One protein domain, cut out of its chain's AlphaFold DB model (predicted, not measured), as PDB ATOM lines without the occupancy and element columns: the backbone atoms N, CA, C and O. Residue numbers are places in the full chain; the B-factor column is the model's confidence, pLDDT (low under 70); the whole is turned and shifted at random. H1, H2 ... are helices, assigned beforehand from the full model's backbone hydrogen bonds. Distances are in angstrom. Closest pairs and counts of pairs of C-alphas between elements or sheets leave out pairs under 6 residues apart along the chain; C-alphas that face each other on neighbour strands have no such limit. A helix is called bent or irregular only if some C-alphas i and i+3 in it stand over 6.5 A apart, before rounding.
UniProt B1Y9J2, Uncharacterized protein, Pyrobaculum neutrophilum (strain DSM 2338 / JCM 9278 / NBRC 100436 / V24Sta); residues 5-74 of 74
ATOM      1  N   GLN A   5      41.109  53.773  35.970       85.06
ATOM      2  CA  GLN A   5      40.742  53.607  34.564       85.06
ATOM      3  C   GLN A   5      41.982  53.620  33.674       85.06
ATOM      4  O   GLN A   5      42.093  52.782  32.779       85.06
ATOM      5  N   LEU A   6      42.939  54.504  33.964       88.38
ATOM      6  CA  LEU A   6      44.212  54.562  33.250       88.38
ATOM      7  C   LEU A   6      45.026  53.273  33.443       88.38
ATOM      8  O   LEU A   6      45.464  52.668  32.465       88.38
ATOM      9  N   LEU A   7      45.169  52.798  34.687       86.00
ATOM     10  CA  LEU A   7      45.853  51.529  34.976       86.00
ATOM     11  C   LEU A   7      45.182  50.338  34.290       86.00
ATOM     12  O   LEU A   7      45.859  49.484  33.716       86.00
ATOM     13  N   TRP A   8      43.851  50.285  34.323       85.12
ATOM     14  CA  TRP A   8      43.091  49.231  33.665       85.12
ATOM     15  C   TRP A   8      43.224  49.284  32.139       85.12
ATOM     16  O   TRP A   8      43.342  48.242  31.492       85.12
ATOM     17  N   GLY A   9      43.257  50.489  31.565       88.81
ATOM     18  CA  GLY A   9      43.506  50.718  30.144       88.81
ATOM     19  C   GLY A   9      44.881  50.216  29.711       88.81
ATOM     20  O   GLY A   9      44.976  49.473  28.734       88.81
ATOM     21  N   ILE A  10      45.928  50.534  30.478       88.94
ATOM     22  CA  ILE A  10      47.293  50.052  30.225       88.94
ATOM     23  C   ILE A  10      47.338  48.523  30.300       88.94
ATOM     24  O   ILE A  10      47.832  47.880  29.376       88.94
ATOM     25  N   LEU A  11      46.767  47.924  31.349       87.44
ATOM     26  CA  LEU A  11      46.762  46.470  31.523       87.44
ATOM     27  C   LEU A  11      46.062  45.756  30.355       87.44
ATOM     28  O   LEU A  11      46.591  44.786  29.811       87.44
ATOM     29  N   LYS A  12      44.898  46.263  29.931       85.94
ATOM     30  CA  LYS A  12      44.175  45.753  28.757       85.94
ATOM     31  C   LYS A  12      44.971  45.918  27.468       85.94
ATOM     32  O   LYS A  12      44.965  45.010  26.639       85.94
ATOM     33  N   GLY A  13      45.638  47.058  27.296       90.38
ATOM     34  CA  GLY A  13      46.497  47.326  26.148       90.38
ATOM     35  C   GLY A  13      47.613  46.294  26.040       90.38
ATOM     36  O   GLY A  13      47.728  45.630  25.014       90.38
ATOM     37  N   VAL A  14      48.363  46.080  27.125       90.19
ATOM     38  CA  VAL A  14      49.446  45.085  27.168       90.19
ATOM     39  C   VAL A  14      48.906  43.676  26.919       90.19
ATOM     40  O   VAL A  14      49.483  42.938  26.125       90.19
ATOM     41  N   PHE A  15      47.776  43.307  27.532       89.88
ATOM     42  CA  PHE A  15      47.158  41.997  27.315       89.88
ATOM     43  C   PHE A  15      46.803  41.757  25.843       89.88
ATOM     44  O   PHE A  15      47.162  40.721  25.285       89.88
ATOM     45  N   ASN A  16      46.122  42.709  25.201       90.12
ATOM     46  CA  ASN A  16      45.736  42.578  23.796       90.12
ATOM     47  C   ASN A  16      46.956  42.534  22.873       90.12
ATOM     48  O   ASN A  16      46.949  41.779  21.908       90.12
ATOM     49  N   LEU A  17      48.006  43.295  23.187       90.44
ATOM     50  CA  LEU A  17      49.247  43.301  22.416       90.44
ATOM     51  C   LEU A  17      49.928  41.926  22.480       90.44
ATOM     52  O   LEU A  17      50.251  41.349  21.445       90.44
ATOM     53  N   VAL A  18      50.042  41.345  23.676       87.94
ATOM     54  CA  VAL A  18      50.562  39.981  23.870       87.94
ATOM     55  C   VAL A  18      49.678  38.944  23.170       87.94
ATOM     56  O   VAL A  18      50.196  38.054  22.499       87.94
ATOM     57  N   ALA A  19      48.353  39.072  23.264       87.31
ATOM     58  CA  ALA A  19      47.420  38.179  22.584       87.31
ATOM     59  C   ALA A  19      47.548  38.250  21.056       87.31
ATOM     60  O   ALA A  19      47.485  37.215  20.400       87.31
ATOM     61  N   HIS A  20      47.762  39.437  20.486       88.75
ATOM     62  CA  HIS A  20      48.008  39.609  19.054       88.75
ATOM     63  C   HIS A  20      49.351  39.025  18.618       88.75
ATOM     64  O   HIS A  20      49.405  38.360  17.588       88.75
ATOM     65  N   LEU A  21      50.413  39.209  19.406       87.88
ATOM     66  CA  LEU A  21      51.718  38.608  19.116       87.88
ATOM     67  C   LEU A  21      51.640  37.075  19.107       87.88
ATOM     68  O   LEU A  21      52.173  36.435  18.205       87.88
ATOM     69  N   LEU A  22      50.924  36.493  20.071       85.81
ATOM     70  CA  LEU A  22      50.692  35.048  20.139       85.81
ATOM     71  C   LEU A  22      49.749  34.566  19.026       85.81
ATOM     72  O   LEU A  22      49.954  33.503  18.452       85.81
ATOM     73  N   ALA A  23      48.733  35.348  18.660       86.69
ATOM     74  CA  ALA A  23      47.877  35.021  17.521       86.69
ATOM     75  C   ALA A  23      48.677  34.993  16.207       86.69
ATOM     76  O   ALA A  23      48.513  34.072  15.406       86.69
ATOM     77  N   ALA A  24      49.587  35.957  16.024       86.50
ATOM     78  CA  ALA A  24      50.472  36.052  14.867       86.50
ATOM     79  C   ALA A  24      51.524  34.931  14.812       86.50
ATOM     80  O   ALA A  24      52.010  34.613  13.730       86.50
ATOM     81  N   SER A  25      51.842  34.279  15.937       81.25
ATOM     82  CA  SER A  25      52.756  33.130  15.980       81.25
ATOM     83  C   SER A  25      52.102  31.799  15.581       81.25
ATOM     84  O   SER A  25      52.647  30.739  15.876       81.25
ATOM     85  N   GLY A  26      50.928  31.834  14.942       78.75
ATOM     86  CA  GLY A  26      50.239  30.649  14.419       78.75
ATOM     87  C   GLY A  26      49.178  30.045  15.342       78.75
ATOM     88  O   GLY A  26      48.578  29.040  14.981       78.75
ATOM     89  N   LEU A  27      48.893  30.658  16.501       77.12
ATOM     90  CA  LEU A  27      47.842  30.190  17.423       77.12
ATOM     91  C   LEU A  27      46.424  30.630  17.001       77.12
ATOM     92  O   LEU A  27      45.437  30.160  17.571       77.12
ATOM     93  N   GLY A  28      46.306  31.556  16.042       82.19
ATOM     94  CA  GLY A  28      45.036  32.191  15.674       82.19
ATOM     95  C   GLY A  28      44.507  33.143  16.758       82.19
ATOM     96  O   GLY A  28      45.029  33.198  17.872       82.19
ATOM     97  N   GLU A  29      43.463  33.923  16.457       79.81
ATOM     98  CA  GLU A  29      42.945  34.947  17.388       79.81
ATOM     99  C   GLU A  29      42.485  34.371  18.734       79.81
ATOM    100  O   GLU A  29      42.767  34.936  19.795       79.81
ATOM    101  N   TRP A  30      41.796  33.229  18.700       82.12
ATOM    102  CA  TRP A  30      41.303  32.566  19.905       82.12
ATOM    103  C   TRP A  30      42.435  31.922  20.711       82.12
ATOM    104  O   TRP A  30      42.504  32.125  21.925       82.12
ATOM    105  N   GLY A  31      43.367  31.222  20.055       81.88
ATOM    106  CA  GLY A  31      44.514  30.604  20.725       81.88
ATOM    107  C   GLY A  31      45.470  31.636  21.323       81.88
ATOM    108  O   GLY A  31      45.905  31.479  22.463       81.88
ATOM    109  N   GLY A  32      45.717  32.749  20.623       84.81
ATOM    110  CA  GLY A  32      46.548  33.846  21.122       84.81
ATOM    111  C   GLY A  32      45.997  34.481  22.401       84.81
ATOM    112  O   GLY A  32      46.745  34.732  23.347       84.81
ATOM    113  N   ARG A  33      44.671  34.664  22.489       85.88
ATOM    114  CA  ARG A  33      43.996  35.177  23.695       85.88
ATOM    115  C   ARG A  33      44.062  34.213  24.876       85.88
ATOM    116  O   ARG A  33      44.353  34.646  25.991       85.88
ATOM    117  N   VAL A  34      43.804  32.926  24.643       86.12
ATOM    118  CA  VAL A  34      43.885  31.890  25.687       86.12
ATOM    119  C   VAL A  34      45.312  31.793  26.219       86.12
ATOM    120  O   VAL A  34      45.529  31.775  27.431       86.12
ATOM    121  N   MET A  35      46.296  31.816  25.323       85.56
ATOM    122  CA  MET A  35      47.693  31.682  25.703       85.56
ATOM    123  C   MET A  35      48.220  32.931  26.422       85.56
ATOM    124  O   MET A  35      48.922  32.809  27.426       85.56
ATOM    125  N   ALA A  36      47.784  34.130  26.020       86.00
ATOM    126  CA  ALA A  36      48.042  35.358  26.771       86.00
ATOM    127  C   ALA A  36      47.450  35.299  28.190       86.00
ATOM    128  O   ALA A  36      48.116  35.677  29.153       86.00
ATOM    129  N   ALA A  37      46.226  34.785  28.352       86.44
ATOM    130  CA  ALA A  37      45.600  34.636  29.666       86.44
ATOM    131  C   ALA A  37      46.381  33.676  30.576       86.44
ATOM    132  O   ALA A  37      46.614  33.997  31.743       86.44
ATOM    133  N   LEU A  38      46.849  32.544  30.041       86.62
ATOM    134  CA  LEU A  38      47.689  31.594  30.777       86.62
ATOM    135  C   LEU A  38      49.045  32.193  31.164       86.62
ATOM    136  O   LEU A  38      49.513  31.984  32.287       86.62
ATOM    137  N   LEU A  39      49.651  32.983  30.277       86.31
ATOM    138  CA  LEU A  39      50.916  33.670  30.531       86.31
ATOM    139  C   LEU A  39      50.781  34.675  31.685       86.31
ATOM    140  O   LEU A  39      51.554  34.644  32.643       86.31
ATOM    141  N   PHE A  40      49.751  35.523  31.644       84.50
ATOM    142  CA  PHE A  40      49.469  36.488  32.708       84.50
ATOM    143  C   PHE A  40      49.115  35.796  34.025       84.50
ATOM    144  O   PHE A  40      49.639  36.170  35.074       84.50
ATOM    145  N   ALA A  41      48.281  34.755  33.987       82.50
ATOM    146  CA  ALA A  41      47.952  33.965  35.168       82.50
ATOM    147  C   ALA A  41      49.213  33.342  35.801       82.50
ATOM    148  O   ALA A  41      49.368  33.378  37.024       82.50
ATOM    149  N   SER A  42      50.157  32.868  34.982       83.50
ATOM    150  CA  SER A  42      51.459  32.364  35.435       83.50
ATOM    151  C   SER A  42      52.322  33.462  36.065       83.50
ATOM    152  O   SER A  42      52.910  33.250  37.127       83.50
ATOM    153  N   PHE A  43      52.359  34.666  35.483       82.06
ATOM    154  CA  PHE A  43      53.058  35.809  36.080       82.06
ATOM    155  C   PHE A  43      52.469  36.212  37.433       82.06
ATOM    156  O   PHE A  43      53.215  36.361  38.399       82.06
ATOM    157  N   PHE A  44      51.143  36.318  37.547       80.06
ATOM    158  CA  PHE A  44      50.475  36.609  38.820       80.06
ATOM    159  C   PHE A  44      50.734  35.523  39.874       80.06
ATOM    160  O   PHE A  44      50.889  35.815  41.066       80.06
ATOM    161  N   PHE A  45      50.833  34.267  39.441       80.31
ATOM    162  CA  PHE A  45      51.199  33.147  40.294       80.31
ATOM    163  C   PHE A  45      52.638  33.230  40.824       80.31
ATOM    164  O   PHE A  45      52.881  33.046  42.026       80.31
ATOM    165  N   MET A  46      53.595  33.543  39.945       79.81
ATOM    166  CA  MET A  46      55.003  33.732  40.302       79.81
ATOM    167  C   MET A  46      55.199  34.951  41.208       79.81
ATOM    168  O   MET A  46      55.857  34.829  42.239       79.81
ATOM    169  N   ALA A  47      54.528  36.067  40.904       81.69
ATOM    170  CA  ALA A  47      54.499  37.281  41.724       81.69
ATOM    171  C   ALA A  47      53.853  37.072  43.109       81.69
ATOM    172  O   ALA A  47      53.893  37.953  43.966       81.69
ATOM    173  N   GLY A  48      53.255  35.900  43.352       74.94
ATOM    174  CA  GLY A  48      52.709  35.538  44.650       74.94
ATOM    175  C   GLY A  48      51.408  36.263  44.974       74.94
ATOM    176  O   GLY A  48      51.088  36.404  46.149       74.94
ATOM    177  N   VAL A  49      50.636  36.691  43.969       79.50
ATOM    178  CA  VAL A  49      49.309  37.298  44.189       79.50
ATOM    179  C   VAL A  49      48.366  36.317  44.891       79.50
ATOM    180  O   VAL A  49      47.601  36.691  45.776       79.50
ATOM    181  N   PHE A  50      48.502  35.023  44.603       75.88
ATOM    182  CA  PHE A  50      47.668  33.964  45.170       75.88
ATOM    183  C   PHE A  50      48.255  33.335  46.446       75.88
ATOM    184  O   PHE A  50      48.240  32.116  46.575       75.88
ATOM    185  N   LYS A  51      48.788  34.108  47.410       74.62
ATOM    186  CA  LYS A  51      49.500  33.544  48.592       74.62
ATOM    187  C   LYS A  51      48.729  32.437  49.324       74.62
ATOM    188  O   LYS A  51      49.315  31.424  49.690       74.62
ATOM    189  N   ARG A  52      47.415  32.611  49.512       77.25
ATOM    190  CA  ARG A  52      46.554  31.673  50.258       77.25
ATOM    191  C   ARG A  52      46.068  30.491  49.412       77.25
ATOM    192  O   ARG A  52      45.894  29.400  49.936       77.25
ATOM    193  N   THR A  53      45.884  30.695  48.109       77.75
ATOM    194  CA  THR A  53      45.335  29.698  47.172       77.75
ATOM    195  C   THR A  53      46.385  29.113  46.227       77.75
ATOM    196  O   THR A  53      46.044  28.356  45.323       77.75
ATOM    197  N   ARG A  54      47.675  29.393  46.457       76.06
ATOM    198  CA  ARG A  54      48.798  29.037  45.575       76.06
ATOM    199  C   ARG A  54      48.825  27.558  45.192       76.06
ATOM    200  O   ARG A  54      49.066  27.222  44.044       76.06
ATOM    201  N   LYS A  55      48.546  26.647  46.123       74.94
ATOM    202  CA  LYS A  55      48.541  25.209  45.801       74.94
ATOM    203  C   LYS A  55      47.428  24.849  44.810       74.94
ATOM    204  O   LYS A  55      47.700  24.188  43.819       74.94
ATOM    205  N   ALA A  56      46.207  25.333  45.035       79.25
ATOM    206  CA  ALA A  56      45.071  25.056  44.156       79.25
ATOM    207  C   ALA A  56      45.199  25.771  42.801       79.25
ATOM    208  O   ALA A  56      45.034  25.148  41.758       79.25
ATOM    209  N   VAL A  57      45.557  27.061  42.815       78.38
ATOM    210  CA  VAL A  57      45.714  27.870  41.597       78.38
ATOM    211  C   VAL A  57      46.865  27.350  40.745       78.38
ATOM    212  O   VAL A  57      46.708  27.265  39.538       78.38
ATOM    213  N   GLY A  58      47.984  26.951  41.356       76.75
ATOM    214  CA  GLY A  58      49.131  26.401  40.633       76.75
ATOM    215  C   GLY A  58      48.806  25.079  39.946       76.75
ATOM    216  O   GLY A  58      49.138  24.908  38.778       76.75
ATOM    217  N   VAL A  59      48.103  24.176  40.639       78.31
ATOM    218  CA  VAL A  59      47.647  22.906  40.052       78.31
ATOM    219  C   VAL A  59      46.651  23.159  38.917       78.31
ATOM    220  O   VAL A  59      46.825  22.606  37.838       78.31
ATOM    221  N   ALA A  60      45.660  24.034  39.108       80.06
ATOM    222  CA  ALA A  60      44.699  24.379  38.059       80.06
ATOM    223  C   ALA A  60      45.375  25.006  36.824       80.06
ATOM    224  O   ALA A  60      45.061  24.633  35.694       80.06
ATOM    225  N   LEU A  61      46.338  25.913  37.028       83.44
ATOM    226  CA  LEU A  61      47.150  26.505  35.959       83.44
ATOM    227  C   LEU A  61      47.940  25.439  35.205       83.44
ATOM    228  O   LEU A  61      47.875  25.396  33.981       83.44
ATOM    229  N   ALA A  62      48.639  24.560  35.924       78.06
ATOM    230  CA  ALA A  62      49.426  23.491  35.322       78.06
ATOM    231  C   ALA A  62      48.549  22.543  34.496       78.06
ATOM    232  O   ALA A  62      48.873  22.266  33.345       78.06
ATOM    233  N   VAL A  63      47.407  22.111  35.040       85.06
ATOM    234  CA  VAL A  63      46.447  21.256  34.324       85.06
ATOM    235  C   VAL A  63      45.929  21.951  33.068       85.06
ATOM    236  O   VAL A  63      45.858  21.325  32.016       85.06
ATOM    237  N   THR A  64      45.617  23.246  33.146       82.81
ATOM    238  CA  THR A  64      45.095  23.997  31.996       82.81
ATOM    239  C   THR A  64      46.166  24.186  30.920       82.81
ATOM    240  O   THR A  64      45.875  24.008  29.743       82.81
ATOM    241  N   ILE A  65      47.416  24.476  31.298       82.12
ATOM    242  CA  ILE A  65      48.541  24.560  30.354       82.12
ATOM    243  C   ILE A  65      48.749  23.210  29.665       82.12
ATOM    244  O   ILE A  65      48.799  23.159  28.440       82.12
ATOM    245  N   VAL A  66      48.812  22.113  30.427       81.69
ATOM    246  CA  VAL A  66      48.976  20.761  29.873       81.69
ATOM    247  C   VAL A  66      47.818  20.407  28.940       81.69
ATOM    248  O   VAL A  66      48.059  19.919  27.843       81.69
ATOM    249  N   ALA A  67      46.573  20.695  29.328       83.06
ATOM    250  CA  ALA A  67      45.401  20.432  28.499       83.06
ATOM    251  C   ALA A  67      45.424  21.222  27.184       83.06
ATOM    252  O   ALA A  67      45.147  20.653  26.135       83.06
ATOM    253  N   VAL A  68      45.788  22.509  27.213       81.25
ATOM    254  CA  VAL A  68      45.879  23.321  25.988       81.25
ATOM    255  C   VAL A  68      47.012  22.837  25.087       81.25
ATOM    256  O   VAL A  68      46.838  22.781  23.874       81.25
ATOM    257  N   VAL A  69      48.148  22.438  25.664       78.62
ATOM    258  CA  VAL A  69      49.250  21.842  24.902       78.62
ATOM    259  C   VAL A  69      48.801  20.535  24.244       78.62
ATOM    260  O   VAL A  69      49.013  20.368  23.052       78.62
ATOM    261  N   LEU A  70      48.128  19.641  24.976       81.19
ATOM    262  CA  LEU A  70      47.596  18.389  24.424       81.19
ATOM    263  C   LEU A  70      46.563  18.628  23.318       81.19
ATOM    264  O   LEU A  70      46.608  17.951  22.298       81.19
ATOM    265  N   LEU A  71      45.667  19.604  23.493       79.31
ATOM    266  CA  LEU A  71      44.699  19.996  22.465       79.31
ATOM    267  C   LEU A  71      45.365  20.561  21.208       79.31
ATOM    268  O   LEU A  71      44.806  20.417  20.133       79.31
ATOM    269  N   ALA A  72      46.535  21.190  21.324       73.69
ATOM    270  CA  ALA A  72      47.285  21.669  20.164       73.69
ATOM    271  C   ALA A  72      47.989  20.539  19.384       73.69
ATOM    272  O   ALA A  72      48.410  20.764  18.251       73.69
ATOM    273  N   TYR A  73      48.147  19.352  19.983       74.88
ATOM    274  CA  TYR A  73      48.729  18.165  19.341       74.88
ATOM    275  C   TYR A  73      47.685  17.211  18.735       74.88
ATOM    276  O   TYR A  73      48.073  16.224  18.108       74.88
ATOM    277  N   LEU A  74      46.394  17.476  18.953       71.69
ATOM    278  CA  LEU A  74      45.251  16.737  18.404       71.69
ATOM    279  C   LEU A  74      44.751  17.407  17.123       71.69
ATOM    280  O   LEU A  74      44.414  16.654  16.184       71.69
TER     281      LEU A  74
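AT A GLANCE: This is residues 5 to 74 of the 74 residues of an uncharacterized protein of Pyrobaculum neutrophilum (strain DSM 2338 / JCM 9278 / NBRC 100436 / V24Sta) (UniProt B1Y9J2). Three helical rods make a flat zigzag: helix H1 folds back at a bend, its arms H1a and H1b forming a V, and H2 returns beside H1b as a hairpin. Residues 5 to 13 of H1a stick out. The printed 70 residues, all helix by class, hold H1 then H2, only just loose, close to compact: radius of gyration of the C-alphas 13.4 A, spans 39 by 36 by 13 A.

HOW THE PARTS SIT: Look at H1, residues 5 to 46, assigned as one helix by its hydrogen bonds but bent: C-alphas 26 and 29 are 9.0 A apart. Its arms H1a, residues 5 to 26, and H1b, residues 29 to 46, touch, the closest C-alphas being Ala 23 and Gly 32, 4.0 A, at a steep tilt of 58 degrees, opposite ways. H2, residues 54 to 72, touches residues 38 to 45 alone of H1b, the closest C-alphas being Phe 45 and Gly 58, 7.1 A, at a shallow tilt of 26 degrees, opposite ways. H1a and H2 are apart. Every O i to N i+4 pair is within hydrogen-bond range in H1b and H2, 17 of 18 in H1a.

IN THESE COORDINATES: Find C-alpha 5 at (40.742, 53.607, 34.564); H1a runs 32.0 A from there, H1b 25.9 A, and H2 26.5 A to C-alpha 72 at (47.285, 21.669, 20.164).

THE WHOLE: The farthest C-alphas, Leu 6 and Leu 74, are 40.6 A apart. The printed part has no cut, its link H1 to H2 is short, and no printed residue is under 70 in pLDDT.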